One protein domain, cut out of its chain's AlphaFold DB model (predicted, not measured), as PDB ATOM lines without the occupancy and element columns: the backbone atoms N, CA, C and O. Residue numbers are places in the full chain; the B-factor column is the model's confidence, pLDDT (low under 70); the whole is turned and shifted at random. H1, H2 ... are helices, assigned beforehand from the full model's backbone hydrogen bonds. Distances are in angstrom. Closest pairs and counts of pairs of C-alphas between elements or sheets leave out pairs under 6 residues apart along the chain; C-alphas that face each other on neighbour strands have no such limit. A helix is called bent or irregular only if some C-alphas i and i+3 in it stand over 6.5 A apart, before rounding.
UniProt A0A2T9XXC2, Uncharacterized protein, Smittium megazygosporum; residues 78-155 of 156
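Overview. This is residues 78 to 155 of the 156 residues of an uncharacterized protein of Smittium megazygosporum (UniProt A0A2T9XXC2). One long helix, H4, reaches out as a free arm from a small body, in which H2 and H3 run side by side in opposite directions and the short H1 packs on H3. H3 and the arm form a helical hairpin that opens like a narrow V, with H3 turning into H4 at its point, and residues 136 to 155, of which 136 to 153 belong to H4, stick out. The printed part has 78 residues with four named helices, in the order H1, H2, H3, H4, and no named strand, and its class is all helix. The whole is loose, with a radius of gyration of the C-alphas of 15.8 A, and flat in outline, with the C-alphas spanning 52 by 32 by 17 A; the arm makes the length.

Along the chain. Begin with the longest helix, H4, residues 128 to 153: find C-alpha 128 of His at (17.126, -52.829, -16.564), and from there the helix runs 38.1 A to C-alpha 153 of Ser at (45.061, -27.288, -11.991), with x and y both larger at that end. Step back along the chain to H3, residues 112 to 126, which measures 21.0 A from Pro 112 to Ile 126. Before it comes H2, residues 91 to 103, Leu 91 to Glu 103, with a length of 18.7 A. At the first printed residues look for H1, residues 78 to 81, which begins at C-alpha 78 at (9.022, -42.475, 1.023) and is 5.4 A long. No helix is bent or irregular.

Arrangement. Start where H4 touches H3: the closest C-alphas are those of Tyr 124 and Tyr 131, 5.3 A apart. H3 touches H4 with residues 120 to 124 alone, and H4 touches H3 with residues 130 to 131 alone. The two stand at a shallow tilt of 31 degrees and run opposite ways, a helical hairpin, with centres 17.0 A apart. Go next to H2, which is close to H3 but not clearly touching it: the closest C-alphas, of Cys 102 and Lys 115, are 7.5 A apart. Their tilt is a shallow 30 degrees, and they run opposite ways. H1 touches H3, with the C-alphas of Tyr 81 and Ala 118 the closest at 5.1 A, and H3 touches H1 with residues 118 to 122 alone. H1 and H2 only just touch, with 3 pairs of C-alphas within 8 A, the closest being those of Leu 80 and Tyr 101 at 7.3 A; on H2 residues 98 to 102 alone take part. H4 stays apart from H1 and from H2. Along the backbone, in H2, H3 and H4 every O i to N i+4 pair is within hydrogen-bond range; H1 is too short for such a pair, and its one O i to N i+3 pair is within range.

Size, cuts and confidence. Look at Asp 88 and Ile 155 for the two C-alphas farthest apart, at 53.9 A; the first and last printed C-alphas, of Ile 78 and Ile 155, are 46.1 A apart. Without the stretch that stands free, the body of 58 residues spans 32 by 24 by 17 A, with a radius of gyration of 11.2 A. The printed part has no cut. The link from H3 to H4, Asp 127, is tight, those from H1 to H2 and from H2 to H3 are short, and no link is long. In the B-factor column the mean pLDDT of the printed part is 78.6, and the model's confidence is under 70 at residues 78, 81, 106 to 109, 132 and 154.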
ATOM      1  N   ILE A  78       9.373 -41.043   0.991       64.44
ATOM      2  CA  ILE A  78       9.022 -42.475   1.023       64.44
ATOM      3  C   ILE A  78       8.152 -42.863  -0.178       64.44
ATOM      4  O   ILE A  78       8.342 -43.915  -0.782       64.44
ATOM      5  N   LYS A  79       7.195 -42.008  -0.545       73.94
ATOM      6  CA  LYS A  79       6.321 -42.255  -1.693       73.94
ATOM      7  C   LYS A  79       7.011 -41.942  -3.030       73.94
ATOM      8  O   LYS A  79       6.616 -42.528  -4.029       73.94
ATOM      9  N   LEU A  80       8.074 -41.127  -3.047       77.56
ATOM     10  CA  LEU A  80       8.961 -40.979  -4.211       77.56
ATOM     11  C   LEU A  80       9.690 -42.296  -4.524       77.56
ATOM     12  O   LEU A  80       9.728 -42.709  -5.674       77.56
ATOM     13  N   TYR A  81      10.220 -42.984  -3.507       69.44
ATOM     14  CA  TYR A  81      10.908 -44.274  -3.686       69.44
ATOM     15  C   TYR A  81       9.976 -45.431  -4.058       69.44
ATOM     16  O   TYR A  81      10.434 -46.447  -4.568       69.44
ATOM     17  N   LYS A  82       8.675 -45.282  -3.803       75.75
ATOM     18  CA  LYS A  82       7.632 -46.249  -4.182       75.75
ATOM     19  C   LYS A  82       6.900 -45.849  -5.464       75.75
ATOM     20  O   LYS A  82       5.828 -46.378  -5.746       75.75
ATOM     21  N   LEU A  83       7.402 -44.846  -6.184       80.25
ATOM     22  CA  LEU A  83       6.757 -44.374  -7.397       80.25
ATOM     23  C   LEU A  83       7.061 -45.361  -8.528       80.25
ATOM     24  O   LEU A  83       8.161 -45.382  -9.072       80.25
ATOM     25  N   GLU A  84       6.070 -46.173  -8.867       83.75
ATOM     26  CA  GLU A  84       6.155 -47.158  -9.942       83.75
ATOM     27  C   GLU A  84       5.459 -46.641 -11.202       83.75
ATOM     28  O   GLU A  84       4.566 -45.786 -11.134       83.75
ATOM     29  N   LYS A  85       5.889 -47.150 -12.357       87.69
ATOM     30  CA  LYS A  85       5.246 -46.922 -13.653       87.69
ATOM     31  C   LYS A  85       3.924 -47.685 -13.707       87.69
ATOM     32  O   LYS A  85       3.868 -48.844 -13.307       87.69
ATOM     33  N   GLU A  86       2.880 -47.054 -14.225       87.69
ATOM     34  CA  GLU A  86       1.595 -47.735 -14.431       87.69
ATOM     35  C   GLU A  86       1.682 -48.689 -15.644       87.69
ATOM     36  O   GLU A  86       2.521 -48.498 -16.533       87.69
ATOM     37  N   GLU A  87       0.849 -49.737 -15.691       82.12
ATOM     38  CA  GLU A  87       0.930 -50.796 -16.722       82.12
ATOM     39  C   GLU A  87       0.960 -50.219 -18.149       82.12
ATOM     40  O   GLU A  87       1.893 -50.501 -18.905       82.12
ATOM     41  N   ASP A  88       0.034 -49.309 -18.457       86.69
ATOM     42  CA  ASP A  88      -0.130 -48.703 -19.788       86.69
ATOM     43  C   ASP A  88       0.597 -47.356 -19.965       86.69
ATOM     44  O   ASP A  88       0.525 -46.722 -21.020       86.69
ATOM     45  N   GLU A  89       1.297 -46.881 -18.937       86.81
ATOM     46  CA  GLU A  89       2.051 -45.631 -19.015       86.81
ATOM     47  C   GLU A  89       3.290 -45.819 -19.902       86.81
ATOM     48  O   GLU A  89       3.912 -46.876 -19.899       86.81
ATOM     49  N   ILE A  90       3.694 -44.807 -20.667       87.25
ATOM     50  CA  ILE A  90       4.986 -44.822 -21.371       87.25
ATOM     51  C   ILE A  90       6.074 -44.197 -20.491       87.25
ATOM     52  O   ILE A  90       5.788 -43.354 -19.643       87.25
ATOM     53  N   LEU A  91       7.340 -44.563 -20.708       83.62
ATOM     54  CA  LEU A  91       8.448 -44.089 -19.866       83.62
ATOM     55  C   LEU A  91       8.539 -42.554 -19.796       83.62
ATOM     56  O   LEU A  91       8.807 -42.002 -18.736       83.62
ATOM     57  N   GLU A  92       8.278 -41.855 -20.901       85.38
ATOM     58  CA  GLU A  92       8.269 -40.389 -20.932       85.38
ATOM     59  C   GLU A  92       7.204 -39.796 -19.993       85.38
ATOM     60  O   GLU A  92       7.486 -38.869 -19.229       85.38
ATOM     61  N   SER A  93       6.000 -40.374 -19.989       82.69
ATOM     62  CA  SER A  93       4.916 -39.978 -19.084       82.69
ATOM     63  C   SER A  93       5.267 -40.260 -17.624       82.69
ATOM     64  O   SER A  93       5.037 -39.396 -16.773       82.69
ATOM     65  N   PHE A  94       5.915 -41.397 -17.349       87.12
ATOM     66  CA  PHE A  94       6.437 -41.713 -16.019       87.12
ATOM     67  C   PHE A  94       7.455 -40.669 -15.551       87.12
ATOM     68  O   PHE A  94       7.321 -40.128 -14.454       87.12
ATOM     69  N   CYS A  95       8.445 -40.334 -16.384       84.75
ATOM     70  CA  CYS A  95       9.456 -39.326 -16.062       84.75
ATOM     71  C   CYS A  95       8.812 -37.972 -15.737       84.75
ATOM     72  O   CYS A  95       9.150 -37.354 -14.729       84.75
ATOM     73  N   TYR A  96       7.830 -37.544 -16.534       82.94
ATOM     74  CA  TYR A  96       7.094 -36.307 -16.282       82.94
ATOM     75  C   TYR A  96       6.335 -36.344 -14.944       82.94
ATOM     76  O   TYR A  96       6.370 -35.388 -14.164       82.94
ATOM     77  N   ARG A  97       5.668 -37.463 -14.634       87.00
ATOM     78  CA  ARG A  97       4.961 -37.659 -13.360       87.00
ATOM     79  C   ARG A  97       5.920 -37.688 -12.171       87.00
ATOM     80  O   ARG A  97       5.612 -37.092 -11.139       87.00
ATOM     81  N   PHE A  98       7.080 -38.321 -12.321       88.31
ATOM     82  CA  PHE A  98       8.141 -38.347 -11.318       88.31
ATOM     83  C   PHE A  98       8.659 -36.936 -11.015       88.31
ATOM     84  O   PHE A  98       8.760 -36.552  -9.847       88.31
ATOM     85  N   GLU A  99       8.918 -36.119 -12.040       87.06
ATOM     86  CA  GLU A  99       9.348 -34.729 -11.857       87.06
ATOM     87  C   GLU A  99       8.284 -33.872 -11.176       87.06
ATOM     88  O   GLU A  99       8.583 -33.195 -10.193       87.06
ATOM     89  N   ARG A 100       7.025 -33.967 -11.615       80.00
ATOM     90  CA  ARG A 100       5.917 -33.255 -10.964       80.00
ATOM     91  C   ARG A 100       5.729 -33.684  -9.517       80.00
ATOM     92  O   ARG A 100       5.441 -32.854  -8.662       80.00
ATOM     93  N   TYR A 101       5.928 -34.964  -9.209       82.25
ATOM     94  CA  TYR A 101       5.884 -35.438  -7.833       82.25
ATOM     95  C   TYR A 101       7.029 -34.843  -6.996       82.25
ATOM     96  O   TYR A 101       6.783 -34.388  -5.878       82.25
ATOM     97  N   CYS A 102       8.246 -34.748  -7.539       82.69
ATOM     98  CA  CYS A 102       9.376 -34.082  -6.881       82.69
ATOM     99  C   CYS A 102       9.072 -32.619  -6.515       82.69
ATOM    100  O   CYS A 102       9.453 -32.175  -5.437       82.69
ATOM    101  N   GLU A 103       8.360 -31.880  -7.371       80.44
ATOM    102  CA  GLU A 103       7.966 -30.482  -7.114       80.44
ATOM    103  C   GLU A 103       7.003 -30.333  -5.930       80.44
ATOM    104  O   GLU A 103       6.948 -29.276  -5.299       80.44
ATOM    105  N   THR A 104       6.258 -31.392  -5.603       75.06
ATOM    106  CA  THR A 104       5.371 -31.403  -4.432       75.06
ATOM    107  C   THR A 104       6.124 -31.633  -3.122       75.06
ATOM    108  O   THR A 104       5.547 -31.409  -2.058       75.06
ATOM    109  N   ILE A 105       7.387 -32.072  -3.179       70.75
ATOM    110  CA  ILE A 105       8.243 -32.282  -2.009       70.75
ATOM    111  C   ILE A 105       8.872 -30.929  -1.628       70.75
ATOM    112  O   ILE A 105       9.394 -30.224  -2.496       70.75
ATOM    113  N   PRO A 106       8.858 -30.514  -0.348       68.38
ATOM    114  CA  PRO A 106       9.458 -29.243   0.032       68.38
ATOM    115  C   PRO A 106      10.967 -29.224  -0.274       68.38
ATOM    116  O   PRO A 106      11.681 -30.182   0.005       68.38
ATOM    117  N   LYS A 107      11.479 -28.101  -0.798       64.44
ATOM    118  CA  LYS A 107      12.848 -27.975  -1.350       64.44
ATOM    119  C   LYS A 107      13.997 -28.352  -0.398       64.44
ATOM    120  O   LYS A 107      15.074 -28.677  -0.870       64.44
ATOM    121  N   GLY A 108      13.781 -28.312   0.918       61.16
ATOM    122  CA  GLY A 108      14.775 -28.738   1.915       61.16
ATOM    123  C   GLY A 108      14.818 -30.248   2.180       61.16
ATOM    124  O   GLY A 108      15.650 -30.694   2.956       61.16
ATOM    125  N   PHE A 109      13.908 -31.016   1.579       56.78
ATOM    126  CA  PHE A 109      13.729 -32.450   1.818       56.78
ATOM    127  C   PHE A 109      14.193 -33.291   0.621       56.78
ATOM    128  O   PHE A 109      14.511 -34.461   0.782       56.78
ATOM    129  N   LEU A 110      14.241 -32.714  -0.583       71.81
ATOM    130  CA  LEU A 110      14.672 -33.409  -1.793       71.81
ATOM    131  C   LEU A 110      16.030 -32.877  -2.249       71.81
ATOM    132  O   LEU A 110      16.097 -31.894  -2.991       71.81
ATOM    133  N   THR A 111      17.109 -33.527  -1.813       80.75
ATOM    134  CA  THR A 111      18.442 -33.224  -2.346       80.75
ATOM    135  C   THR A 111      18.586 -33.781  -3.769       80.75
ATOM    136  O   THR A 111      17.855 -34.705  -4.155       80.75
ATOM    137  N   PRO A 112      19.519 -33.245  -4.577       80.00
ATOM    138  CA  PRO A 112      19.830 -33.803  -5.891       80.00
ATOM    139  C   PRO A 112      20.169 -35.299  -5.843       80.00
ATOM    140  O   PRO A 112      19.768 -36.044  -6.735       80.00
ATOM    141  N   GLU A 113      20.850 -35.748  -4.789       76.38
ATOM    142  CA  GLU A 113      21.241 -37.142  -4.572       76.38
ATOM    143  C   GLU A 113      20.016 -38.025  -4.330       76.38
ATOM    144  O   GLU A 113      19.839 -39.014  -5.034       76.38
ATOM    145  N   ILE A 114      19.108 -37.618  -3.433       72.50
ATOM    146  CA  ILE A 114      17.860 -38.352  -3.160       72.50
ATOM    147  C   ILE A 114      17.001 -38.443  -4.426       72.50
ATOM    148  O   ILE A 114      16.482 -39.511  -4.752       72.50
ATOM    149  N   LYS A 115      16.873 -37.337  -5.173       83.56
ATOM    150  CA  LYS A 115      16.136 -37.321  -6.445       83.56
ATOM    151  C   LYS A 115      16.749 -38.299  -7.449       83.56
ATOM    152  O   LYS A 115      16.013 -39.034  -8.104       83.56
ATOM    153  N   LYS A 116      18.081 -38.306  -7.568       83.19
ATOM    154  CA  LYS A 116      18.820 -39.199  -8.467       83.19
ATOM    155  C   LYS A 116      18.620 -40.663  -8.079       83.19
ATOM    156  O   LYS A 116      18.271 -41.467  -8.936       83.19
ATOM    157  N   ASP A 117      18.805 -40.998  -6.809       76.81
ATOM    158  CA  ASP A 117      18.749 -42.380  -6.333       76.81
ATOM    159  C   ASP A 117      17.335 -42.955  -6.442       76.81
ATOM    160  O   ASP A 117      17.159 -44.079  -6.913       76.81
ATOM    161  N   ALA A 118      16.310 -42.169  -6.102       78.19
ATOM    162  CA  ALA A 118      14.919 -42.578  -6.284       78.19
ATOM    163  C   ALA A 118      14.571 -42.807  -7.764       78.19
ATOM    164  O   ALA A 118      13.873 -43.764  -8.096       78.19
ATOM    165  N   PHE A 119      15.090 -41.968  -8.664       86.00
ATOM    166  CA  PHE A 119      14.868 -42.127 -10.100       86.00
ATOM    167  C   PHE A 119      15.566 -43.372 -10.660       86.00
ATOM    168  O   PHE A 119      14.974 -44.119 -11.434       86.00
ATOM    169  N   LEU A 120      16.811 -43.630 -10.246       78.38
ATOM    170  CA  LEU A 120      17.559 -44.817 -10.658       78.38
ATOM    171  C   LEU A 120      16.900 -46.110 -10.169       78.38
ATOM    172  O   LEU A 120      16.826 -47.069 -10.933       78.38
ATOM    173  N   LEU A 121      16.373 -46.128  -8.943       76.56
ATOM    174  CA  LEU A 121      15.602 -47.264  -8.432       76.56
ATOM    175  C   LEU A 121      14.335 -47.511  -9.253       76.56
ATOM    176  O   LEU A 121      14.055 -48.654  -9.608       76.56
ATOM    177  N   ALA A 122      13.605 -46.455  -9.612       80.50
ATOM    178  CA  ALA A 122      12.441 -46.598 -10.476       80.50
ATOM    179  C   ALA A 122      12.820 -47.151 -11.859       80.50
ATOM    180  O   ALA A 122      12.182 -48.083 -12.344       80.50
ATOM    181  N   LEU A 123      13.894 -46.645 -12.476       80.12
ATOM    182  CA  LEU A 123      14.384 -47.163 -13.756       80.12
ATOM    183  C   LEU A 123      14.816 -48.627 -13.668       80.12
ATOM    184  O   LEU A 123      14.504 -49.385 -14.576       80.12
ATOM    185  N   TYR A 124      15.484 -49.034 -12.587       75.88
ATOM    186  CA  TYR A 124      15.880 -50.428 -12.374       75.88
ATOM    187  C   TYR A 124      14.676 -51.379 -12.382       75.88
ATOM    188  O   TYR A 124      14.757 -52.472 -12.939       75.88
ATOM    189  N   ILE A 125      13.559 -50.951 -11.785       77.19
ATOM    190  CA  ILE A 125      12.310 -51.723 -11.732       77.19
ATOM    191  C   ILE A 125      11.615 -51.752 -13.100       77.19
ATOM    192  O   ILE A 125      11.061 -52.777 -13.484       77.19
ATOM    193  N   ILE A 126      11.633 -50.634 -13.831       81.62
ATOM    194  CA  ILE A 126      10.929 -50.485 -15.110       81.62
ATOM    195  C   ILE A 126      11.669 -51.189 -16.251       81.62
ATOM    196  O   ILE A 126      11.067 -51.955 -17.000       81.62
ATOM    197  N   ASP A 127      12.953 -50.874 -16.420       77.56
ATOM    198  CA  ASP A 127      13.770 -51.329 -17.539       77.56
ATOM    199  C   ASP A 127      15.257 -51.343 -17.153       77.56
ATOM    200  O   ASP A 127      15.945 -50.320 -17.042       77.56
ATOM    201  N   HIS A 128      15.765 -52.560 -16.996       77.69
ATOM    202  CA  HIS A 128      17.126 -52.829 -16.564       77.69
ATOM    203  C   HIS A 128      18.191 -52.375 -17.582       77.69
ATOM    204  O   HIS A 128      19.304 -52.002 -17.198       77.69
ATOM    205  N   GLU A 129      17.875 -52.377 -18.880       79.69
ATOM    206  CA  GLU A 129      18.795 -51.932 -19.931       79.69
ATOM    207  C   GLU A 129      18.922 -50.404 -19.921       79.69
ATOM    208  O   GLU A 129      20.031 -49.857 -19.982       79.69
ATOM    209  N   ILE A 130      17.795 -49.704 -19.772       80.00
ATOM    210  CA  ILE A 130      17.768 -48.244 -19.637       80.00
ATOM    211  C   ILE A 130      18.508 -47.813 -18.368       80.00
ATOM    212  O   ILE A 130      19.304 -46.869 -18.420       80.00
ATOM    213  N   TYR A 131      18.313 -48.520 -17.255       80.06
ATOM    214  CA  TYR A 131      19.050 -48.294 -16.011       80.06
ATOM    215  C   TYR A 131      20.570 -48.372 -16.212       80.06
ATOM    216  O   TYR A 131      21.279 -47.403 -15.921       80.06
ATOM    217  N   PHE A 132      21.082 -49.475 -16.768       67.69
ATOM    218  CA  PHE A 132      22.525 -49.638 -16.961       67.69
ATOM    219  C   PHE A 132      23.105 -48.588 -17.905       67.69
ATOM    220  O   PHE A 132      24.121 -47.971 -17.583       67.69
ATOM    221  N   ARG A 133      22.432 -48.309 -19.031       82.31
ATOM    222  CA  ARG A 133      22.843 -47.232 -19.945       82.31
ATOM    223  C   ARG A 133      22.900 -45.879 -19.240       82.31
ATOM    224  O   ARG A 133      23.785 -45.074 -19.528       82.31
ATOM    225  N   THR A 134      21.976 -45.621 -18.320       78.06
ATOM    226  CA  THR A 134      21.922 -44.370 -17.557       78.06
ATOM    227  C   THR A 134      23.100 -44.255 -16.594       78.06
ATOM    228  O   THR A 134      23.780 -43.230 -16.608       78.06
ATOM    229  N   ILE A 135      23.404 -45.305 -15.826       77.00
ATOM    230  CA  ILE A 135      24.548 -45.308 -14.900       77.00
ATOM    231  C   ILE A 135      25.872 -45.147 -15.643       77.00
ATOM    232  O   ILE A 135      26.644 -44.249 -15.308       77.00
ATOM    233  N   THR A 136      26.108 -45.921 -16.703       80.06
ATOM    234  CA  THR A 136      27.351 -45.823 -17.483       80.06
ATOM    235  C   THR A 136      27.546 -44.420 -18.071       80.06
ATOM    236  O   THR A 136      28.662 -43.892 -18.091       80.06
ATOM    237  N   ASN A 137      26.464 -43.763 -18.506       82.69
ATOM    238  CA  ASN A 137      26.508 -42.381 -18.991       82.69
ATOM    239  C   ASN A 137      26.802 -41.356 -17.882       82.69
ATOM    240  O   ASN A 137      27.433 -40.333 -18.152       82.69
ATOM    241  N   ILE A 138      26.339 -41.592 -16.651       79.81
ATOM    242  CA  ILE A 138      26.644 -40.731 -15.500       79.81
ATOM    243  C   ILE A 138      28.128 -40.860 -15.140       79.81
ATOM    244  O   ILE A 138      28.827 -39.850 -15.091       79.81
ATOM    245  N   GLU A 139      28.629 -42.085 -14.980       78.62
ATOM    246  CA  GLU A 139      30.024 -42.356 -14.608       78.62
ATOM    247  C   GLU A 139      31.017 -41.780 -15.624       78.62
ATOM    248  O   GLU A 139      31.988 -41.116 -15.256       78.62
ATOM    249  N   THR A 140      30.744 -41.954 -16.919       83.12
ATOM    250  CA  THR A 140      31.593 -41.398 -17.984       83.12
ATOM    251  C   THR A 140      31.592 -39.870 -18.014       83.12
ATOM    252  O   THR A 140      32.630 -39.270 -18.307       83.12
ATOM    253  N   LYS A 141      30.469 -39.208 -17.702       81.88
ATOM    254  CA  LYS A 141      30.420 -37.742 -17.570       81.88
ATOM    255  C   LYS A 141      31.218 -37.258 -16.362       81.88
ATOM    256  O   LYS A 141      32.001 -36.322 -16.508       81.88
ATOM    257  N   THR A 142      31.066 -37.906 -15.209       79.56
ATOM    258  CA  THR A 142      31.807 -37.559 -13.988       79.56
ATOM    259  C   THR A 142      33.314 -37.729 -14.180       79.56
ATOM    260  O   THR A 142      34.078 -36.835 -13.827       79.56
ATOM    261  N   ALA A 143      33.751 -38.817 -14.820       72.69
ATOM    262  CA  ALA A 143      35.163 -39.039 -15.128       72.69
ATOM    263  C   ALA A 143      35.743 -37.945 -16.043       72.69
ATOM    264  O   ALA A 143      36.834 -37.442 -15.788       72.69
ATOM    265  N   LYS A 144      35.003 -37.519 -17.078       80.44
ATOM    266  CA  LYS A 144      35.428 -36.411 -17.954       80.44
ATOM    267  C   LYS A 144      35.595 -35.098 -17.188       80.44
ATOM    268  O   LYS A 144      36.593 -34.415 -17.388       80.44
ATOM    269  N   GLN A 145      34.657 -34.775 -16.299       82.62
ATOM    270  CA  GLN A 145      34.721 -33.563 -15.476       82.62
ATOM    271  C   GLN A 145      35.915 -33.576 -14.513       82.62
ATOM    272  O   GLN A 145      36.570 -32.550 -14.345       82.62
ATOM    273  N   ALA A 146      36.234 -34.730 -13.917       73.69
ATOM    274  CA  ALA A 146      37.403 -34.882 -13.050       73.69
ATOM    275  C   ALA A 146      38.720 -34.673 -13.819       73.69
ATOM    276  O   ALA A 146      39.571 -33.899 -13.381       73.69
ATOM    277  N   ILE A 147      38.846 -35.283 -15.004       81.25
ATOM    278  CA  ILE A 147      40.021 -35.128 -15.879       81.25
ATOM    279  C   ILE A 147      40.195 -33.668 -16.320       81.25
ATOM    280  O   ILE A 147      41.313 -33.156 -16.351       81.25
ATOM    281  N   GLU A 148      39.107 -32.976 -16.673       82.44
ATOM    282  CA  GLU A 148      39.164 -31.555 -17.027       82.44
ATOM    283  C   GLU A 148      39.610 -30.694 -15.840       82.44
ATOM    284  O   GLU A 148      40.483 -29.844 -16.014       82.44
ATOM    285  N   ALA A 149      39.090 -30.939 -14.634       76.44
ATOM    286  CA  ALA A 149      39.474 -30.204 -13.428       76.44
ATOM    287  C   ALA A 149      40.963 -30.376 -13.069       76.44
ATOM    288  O   ALA A 149      41.636 -29.385 -12.784       76.44
ATOM    289  N   GLU A 150      41.501 -31.598 -13.143       77.00
ATOM    290  CA  GLU A 150      42.938 -31.862 -12.953       77.00
ATOM    291  C   GLU A 150      43.796 -31.227 -14.047       77.00
ATOM    292  O   GLU A 150      44.875 -30.697 -13.791       77.00
ATOM    293  N   ARG A 151      43.318 -31.225 -15.292       72.25
ATOM    294  CA  ARG A 151      44.034 -30.567 -16.380       72.25
ATOM    295  C   ARG A 151      44.115 -29.055 -16.167       72.25
ATOM    296  O   ARG A 151      45.151 -28.480 -16.470       72.25
ATOM    297  N   TYR A 152      43.074 -28.410 -15.642       74.19
ATOM    298  CA  TYR A 152      43.119 -26.980 -15.320       74.19
ATOM    299  C   TYR A 152      44.070 -26.659 -14.161       74.19
ATOM    300  O   TYR A 152      44.763 -25.648 -14.242       74.19
ATOM    301  N   SER A 153      44.158 -27.511 -13.133       72.06
ATOM    302  CA  SER A 153      45.061 -27.288 -11.991       72.06
ATOM    303  C   SER A 153      46.546 -27.474 -12.324       72.06
ATOM    304  O   SER A 153      47.400 -26.937 -11.628       72.06
ATOM    305  N   LEU A 154      46.869 -28.207 -13.394       69.94
ATOM    306  CA  LEU A 154      48.242 -28.407 -13.871       69.94
ATOM    307  C   LEU A 154      48.762 -27.275 -14.777       69.94
ATOM    308  O   LEU A 154      49.950 -27.258 -15.097       69.94
ATOM    309  N   ILE A 155      47.892 -26.367 -15.232       76.44
ATOM    310  CA  ILE A 155      48.234 -25.280 -16.174       76.44
ATOM    311  C   ILE A 155      48.065 -23.889 -15.515       76.44
ATOM    312  O   ILE A 155      48.356 -22.870 -16.142       76.44
TER     313      ILE A 155